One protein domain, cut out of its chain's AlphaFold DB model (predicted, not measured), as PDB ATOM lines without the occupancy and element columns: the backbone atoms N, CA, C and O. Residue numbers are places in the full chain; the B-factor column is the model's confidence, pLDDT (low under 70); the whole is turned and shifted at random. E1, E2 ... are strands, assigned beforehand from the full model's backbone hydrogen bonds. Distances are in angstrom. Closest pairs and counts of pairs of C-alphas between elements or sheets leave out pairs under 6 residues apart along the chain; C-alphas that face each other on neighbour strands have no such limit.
ATOM      1  N   CYS A  89      31.528  48.679 -42.636       92.81
ATOM      2  CA  CYS A  89      30.131  49.044 -42.419       92.81
ATOM      3  C   CYS A  89      29.989  50.567 -42.404       92.81
ATOM      4  O   CYS A  89      30.922  51.283 -42.040       92.81
ATOM      5  N   LEU A  90      28.818  51.066 -42.804       90.12
ATOM      6  CA  LEU A  90      28.556  52.501 -42.824       90.12
ATOM      7  C   LEU A  90      28.452  53.046 -41.395       90.12
ATOM      8  O   LEU A  90      27.708  52.524 -40.569       90.12
ATOM      9  N   SER A  91      29.183  54.126 -41.138       90.69
ATOM     10  CA  SER A  91      29.058  54.958 -39.942       90.69
ATOM     11  C   SER A  91      28.837  56.405 -40.378       90.69
ATOM     12  O   SER A  91      29.288  56.802 -41.453       90.69
ATOM     13  N   SER A  92      28.124  57.192 -39.577       88.88
ATOM     14  CA  SER A  92      27.809  58.585 -39.903       88.88
ATOM     15  C   SER A  92      27.745  59.450 -38.650       88.88
ATOM     16  O   SER A  92      27.375  58.963 -37.585       88.88
ATOM     17  N   ALA A  93      28.089  60.727 -38.789       90.19
ATOM     18  CA  ALA A  93      27.832  61.760 -37.797       90.19
ATOM     19  C   ALA A  93      27.223  62.959 -38.529       90.19
ATOM     20  O   ALA A  93      27.788  63.429 -39.519       90.19
ATOM     21  N   LYS A  94      26.054  63.422 -38.086       89.69
ATOM     22  CA  LYS A  94      25.354  64.584 -38.654       89.69
ATOM     23  C   LYS A  94      25.211  65.659 -37.577       89.69
ATOM     24  O   LYS A  94      24.745  65.315 -36.492       89.69
ATOM     25  N   PRO A  95      25.585  66.924 -37.829       90.56
ATOM     26  CA  PRO A  95      25.339  67.999 -36.872       90.56
ATOM     27  C   PRO A  95      23.831  68.224 -36.698       90.56
ATOM     28  O   PRO A  95      23.056  67.998 -37.632       90.56
ATOM     29  N   PHE A  96      23.405  68.681 -35.522       87.06
ATOM     30  CA  PHE A  96      22.019  69.114 -35.318       87.06
ATOM     31  C   PHE A  96      21.778  70.490 -35.953       87.06
ATOM     32  O   PHE A  96      22.546  71.422 -35.740       87.06
ATOM     33  N   SER A 104      25.178  60.701 -34.074       89.88
ATOM     34  CA  SER A 104      26.189  59.733 -34.515       89.88
ATOM     35  C   SER A 104      25.640  58.307 -34.540       89.88
ATOM     36  O   SER A 104      24.915  57.891 -33.641       89.88
ATOM     37  N   SER A 105      26.024  57.539 -35.558       89.75
ATOM     38  CA  SER A 105      25.683  56.126 -35.724       89.75
ATOM     39  C   SER A 105      26.913  55.342 -36.181       89.75
ATOM     40  O   SER A 105      27.488  55.665 -37.225       89.75
ATOM     41  N   CYS A 106      27.288  54.291 -35.453       91.25
ATOM     42  CA  CYS A 106      28.438  53.445 -35.778       91.25
ATOM     43  C   CYS A 106      27.983  52.054 -36.229       91.25
ATOM     44  O   CYS A 106      27.302  51.345 -35.487       91.25
ATOM     45  N   GLY A 107      28.365  51.671 -37.448       92.38
ATOM     46  CA  GLY A 107      28.121  50.343 -38.000       92.38
ATOM     47  C   GLY A 107      29.292  49.403 -37.722       92.38
ATOM     48  O   GLY A 107      30.412  49.661 -38.156       92.38
ATOM     49  N   CYS A 108      29.017  48.285 -37.059       93.75
ATOM     50  CA  CYS A 108      29.965  47.211 -36.781       93.75
ATOM     51  C   CYS A 108      29.661  45.981 -37.650       93.75
ATOM     52  O   CYS A 108      28.508  45.558 -37.760       93.75
ATOM     53  N   CYS A 109      30.700  45.377 -38.238       94.81
ATOM     54  CA  CYS A 109      30.583  44.103 -38.950       94.81
ATOM     55  C   CYS A 109      30.672  42.947 -37.948       94.81
ATOM     56  O   CYS A 109      31.751  42.653 -37.433       94.81
ATOM     57  N   ALA A 110      29.543  42.303 -37.657       94.75
ATOM     58  CA  ALA A 110      29.411  41.362 -36.546       94.75
ATOM     59  C   ALA A 110      28.619  40.106 -36.955       94.75
ATOM     60  O   ALA A 110      27.905  40.130 -37.966       94.75
ATOM     61  N   PRO A 111      28.728  38.998 -36.196       95.19
ATOM     62  CA  PRO A 111      27.860  37.851 -36.402       95.19
ATOM     63  C   PRO A 111      26.397  38.219 -36.122       95.19
ATOM     64  O   PRO A 111      26.089  38.964 -35.185       95.19
ATOM     65  N   ILE A 112      25.517  37.672 -36.957       95.00
ATOM     66  CA  ILE A 112      24.057  37.632 -36.750       95.00
ATOM     67  C   ILE A 112      23.548  36.198 -36.545       95.00
ATOM     68  O   ILE A 112      22.419  35.997 -36.120       95.00
ATOM     69  N   GLU A 113      24.385  35.212 -36.866       96.44
ATOM     70  CA  GLU A 113      24.169  33.788 -36.629       96.44
ATOM     71  C   GLU A 113      25.550  33.173 -36.382       96.44
ATOM     72  O   GLU A 113      26.430  33.250 -37.247       96.44
ATOM     73  N   ASP A 114      25.758  32.581 -35.214       95.94
ATOM     74  CA  ASP A 114      26.979  31.886 -34.826       95.94
ATOM     75  C   ASP A 114      26.663  30.555 -34.131       95.94
ATOM     76  O   ASP A 114      25.511  30.198 -33.889       95.94
ATOM     77  N   THR A 115      27.698  29.762 -33.880       97.12
ATOM     78  CA  THR A 115      27.586  28.525 -33.107       97.12
ATOM     79  C   THR A 115      28.851  28.296 -32.295       97.12
ATOM     80  O   THR A 115      29.905  28.848 -32.621       97.12
ATOM     81  N   ILE A 116      28.766  27.437 -31.284       96.56
ATOM     82  CA  ILE A 116      29.928  26.958 -30.539       96.56
ATOM     83  C   ILE A 116      30.354  25.609 -31.118       96.56
ATOM     84  O   ILE A 116      29.601  24.641 -31.060       96.56
ATOM     85  N   GLU A 117      31.569  25.541 -31.654       95.25
ATOM     86  CA  GLU A 117      32.199  24.279 -32.046       95.25
ATOM     87  C   GLU A 117      33.132  23.784 -30.932       95.25
ATOM     88  O   GLU A 117      33.704  24.569 -30.168       95.25
ATOM     89  N   GLU A 118      33.282  22.462 -30.834       93.88
ATOM     90  CA  GLU A 118      34.190  21.815 -29.887       93.88
ATOM     91  C   GLU A 118      35.392  21.204 -30.604       93.88
ATOM     92  O   GLU A 118      35.260  20.533 -31.627       93.88
ATOM     93  N   LYS A 119      36.580  21.360 -30.015       89.38
ATOM     94  CA  LYS A 119      37.779  20.626 -30.424       89.38
ATOM     95  C   LYS A 119      38.479  20.038 -29.207       89.38
ATOM     96  O   LYS A 119      38.860  20.761 -28.289       89.38
ATOM     97  N   THR A 120      38.706  18.724 -29.227       90.38
ATOM     98  CA  THR A 120      39.662  18.097 -28.305       90.38
ATOM     99  C   THR A 120      41.084  18.430 -28.752       90.38
ATOM    100  O   THR A 120      41.426  18.263 -29.924       90.38
ATOM    101  N   VAL A 121      41.918  18.864 -27.815       86.81
ATOM    102  CA  VAL A 121      43.369  19.017 -27.978       86.81
ATOM    103  C   VAL A 121      44.093  18.232 -26.886       86.81
ATOM    104  O   VAL A 121      43.533  18.004 -25.814       86.81
ATOM    105  N   THR A 122      45.339  17.837 -27.135       87.25
ATOM    106  CA  THR A 122      46.207  17.233 -26.113       87.25
ATOM    107  C   THR A 122      47.190  18.285 -25.600       87.25
ATOM    108  O   THR A 122      47.750  19.047 -26.385       87.25
ATOM    109  N   CYS A 123      47.374  18.350 -24.284       84.38
ATOM    110  CA  CYS A 123      48.164  19.358 -23.582       84.38
ATOM    111  C   CYS A 123      48.896  18.693 -22.414       84.38
ATOM    112  O   CYS A 123      48.231  18.275 -21.470       84.38
ATOM    113  N   TRP A 124      50.228  18.579 -22.470       85.62
ATOM    114  CA  TRP A 124      51.027  17.886 -21.440       85.62
ATOM    115  C   TRP A 124      50.507  16.465 -21.116       85.62
ATOM    116  O   TRP A 124      50.415  16.065 -19.963       85.62
ATOM    117  N   GLY A 125      50.103  15.714 -22.149       85.25
ATOM    118  CA  GLY A 125      49.491  14.380 -22.027       85.25
ATOM    119  C   GLY A 125      47.979  14.383 -21.750       85.25
ATOM    120  O   GLY A 125      47.278  13.470 -22.178       85.25
ATOM    121  N   GLU A 126      47.439  15.434 -21.134       87.19
ATOM    122  CA  GLU A 126      46.009  15.545 -20.830       87.19
ATOM    123  C   GLU A 126      45.177  15.892 -22.076       87.19
ATOM    124  O   GLU A 126      45.498  16.821 -22.824       87.19
ATOM    125  N   ARG A 127      44.045  15.203 -22.278       88.62
ATOM    126  CA  ARG A 127      43.044  15.576 -23.294       88.62
ATOM    127  C   ARG A 127      42.123  16.662 -22.740       88.62
ATOM    128  O   ARG A 127      41.479  16.467 -21.715       88.62
ATOM    129  N   LYS A 128      42.033  17.799 -23.431       86.25
ATOM    130  CA  LYS A 128      41.239  18.970 -23.028       86.25
ATOM    131  C   LYS A 128      40.282  19.362 -24.150       86.25
ATOM    132  O   LYS A 128      40.697  19.524 -25.295       86.25
ATOM    133  N   VAL A 129      39.003  19.533 -23.822       89.38
ATOM    134  CA  VAL A 129      37.999  20.066 -24.754       89.38
ATOM    135  C   VAL A 129      38.053  21.594 -24.729       89.38
ATOM    136  O   VAL A 129      38.057  22.212 -23.660       89.38
ATOM    137  N   ILE A 130      38.108  22.203 -25.911       88.69
ATOM    138  CA  ILE A 130      38.025  23.650 -26.118       88.69
ATOM    139  C   ILE A 130      36.747  23.948 -26.901       88.69
ATOM    140  O   ILE A 130      36.546  23.411 -27.988       88.69
ATOM    141  N   ARG A 131      35.915  24.832 -26.345       91.88
ATOM    142  CA  ARG A 131      34.734  25.426 -26.986       91.88
ATOM    143  C   ARG A 131      35.128  26.760 -27.611       91.88
ATOM    144  O   ARG A 131      35.797  27.547 -26.942       91.88
ATOM    145  N   TYR A 132      34.733  27.021 -28.854       92.19
ATOM    146  CA  TYR A 132      35.034  28.284 -29.535       92.19
ATOM    147  C   TYR A 132      33.894  28.729 -30.467       92.19
ATOM    148  O   TYR A 132      33.235  27.879 -31.070       92.19
ATOM    149  N   PRO A 133      33.647  30.046 -30.605       93.88
ATOM    150  CA  PRO A 133      32.611  30.561 -31.488       93.88
ATOM    151  C   PRO A 133      33.031  30.505 -32.962       93.88
ATOM    152  O   PRO A 133      34.198  30.723 -33.316       93.88
ATOM    153  N   VAL A 134      32.046  30.255 -33.825       96.94
ATOM    154  CA  VAL A 134      32.179  30.208 -35.285       96.94
ATOM    155  C   VAL A 134      30.998  30.927 -35.926       96.94
ATOM    156  O   VAL A 134      29.864  30.450 -35.876       96.94
ATOM    157  N   ALA A 135      31.262  32.059 -36.580       97.00
ATOM    158  CA  ALA A 135      30.238  32.813 -37.291       97.00
ATOM    159  C   ALA A 135      29.704  32.002 -38.485       97.00
ATOM    160  O   ALA A 135      30.464  31.608 -39.378       97.00
ATOM    161  N   LYS A 136      28.389  31.777 -38.536       97.06
ATOM    162  CA  LYS A 136      27.702  31.176 -39.686       97.06
ATOM    163  C   LYS A 136      27.262  32.255 -40.680       97.06
ATOM    164  O   LYS A 136      27.535  32.090 -41.876       97.06
ATOM    165  N   ARG A 137      26.721  33.387 -40.202       96.50
ATOM    166  CA  ARG A 137      26.405  34.598 -40.992       96.50
ATOM    167  C   ARG A 137      26.886  35.877 -40.304       96.50
ATOM    168  O   ARG A 137      26.908  35.973 -39.080       96.50
ATOM    169  N   CYS A 138      27.220  36.872 -41.120       95.81
ATOM    170  CA  CYS A 138      27.698  38.191 -40.708       95.81
ATOM    171  C   CYS A 138      26.857  39.276 -41.380       95.81
ATOM    172  O   CYS A 138      26.455  39.092 -42.528       95.81
ATOM    173  N   ALA A 139      26.642  40.400 -40.700       95.31
ATOM    174  CA  ALA A 139      26.047  41.596 -41.290       95.31
ATOM    175  C   ALA A 139      26.522  42.864 -40.564       95.31
ATOM    176  O   ALA A 139      27.138  42.800 -39.495       95.31
ATOM    177  N   CYS A 140      26.218  44.024 -41.144       94.25
ATOM    178  CA  CYS A 140      26.340  45.289 -40.436       94.25
ATOM    179  C   CYS A 140      25.183  45.456 -39.452       94.25
ATOM    180  O   CYS A 140      24.019  45.342 -39.828       94.25
ATOM    181  N   ARG A 141      25.519  45.777 -38.205       92.25
ATOM    182  CA  ARG A 141      24.583  46.174 -37.146       92.25
ATOM    183  C   ARG A 141      25.148  47.375 -36.395       92.25
ATOM    184  O   ARG A 141      26.315  47.717 -36.584       92.25
ATOM    185  N   THR A 142      24.357  47.999 -35.533       90.25
ATOM    186  CA  THR A 142      24.871  49.010 -34.603       90.25
ATOM    187  C   THR A 142      25.981  48.406 -33.739       90.25
ATOM    188  O   THR A 142      25.884  47.252 -33.306       90.25
ATOM    189  N   CYS A 143      27.050  49.165 -33.511       86.50
ATOM    190  CA  CYS A 143      27.995  48.867 -32.441       86.50
ATOM    191  C   CYS A 143      27.305  49.055 -31.077       86.50
ATOM    192  O   CYS A 143      26.527  49.996 -30.916       86.50
ATOM    193  N   ASN A 144      27.620  48.175 -30.124       75.88
ATOM    194  CA  ASN A 144      27.322  48.334 -28.698       75.88
ATOM    195  C   ASN A 144      28.631  48.647 -27.965       75.88
ATOM    196  O   ASN A 144      29.671  48.149 -28.458       75.88
TER     197      ASN A 144
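Overview. This is residues 89 to 96 and 104 to 144 of the 144 residues of the protein "Cys_knot domain-containing protein" of Pocillopora damicornis (UniProt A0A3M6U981). A long, slender hairpin of two strands, E2 and E3, makes most of a rod; both strands bend on the way, and the turn end, residues 122 to 127, stands free. Beyond the hairpin's open end the short strand E1 adds to the length, with its residues 92 to 93 paired antiparallel to residues 104 to 105. The printed part has 49 residues, with no named helix and three strands, in the order E1, E2, E3; the class is all strand. The sheet has the order E2 - E3, antiparallel. The whole is extended, with a radius of gyration of the C-alphas of 18.3 A and spans of 62 by 20 by 12 A.

Along the chain. Find C-alpha 107 at (28.121, 50.343, -38.000); from there E2, residues 107 to 123, runs 39.6 A to C-alpha 123. E3, residues 126 to 142, runs 41.9 A and ends at C-alpha 142, at (24.871, 49.010, -34.603). Look back to C-alpha 92 at (27.809, 58.585, -39.903) for E1, residues 92 to 95, 10.2 A long.

Arrangement. E2 and E3 are a hairpin of antiparallel neighbours, their directions at 171 degrees. Near the turn, N 123 and O 126 are within hydrogen-bond range at 2.8 A; near the open end, look for N 108 and O 141, also 2.8 A. C-alphas 114 and 135 face each other at 4.2 A. E2 bends by 74 degrees at residue 113, and E3 by 84 degrees at residue 139. E1 pairs with no named strand. It is apart from E3, and only just apart from E2, at 8.5 A between their closest C-alphas.

Size, cuts and confidence. The C-alphas of Phe 96 and Gly 125 are the two farthest apart, at 62.7 A. Residues 97 to 103 are not printed, and C-alphas 96 and 104 are 10.3 A apart across this cut, which lies in the link from E1 to E2. The link from E2 to E3 is tight. The mean pLDDT of the printed part is 91.4, and no printed residue is under 70.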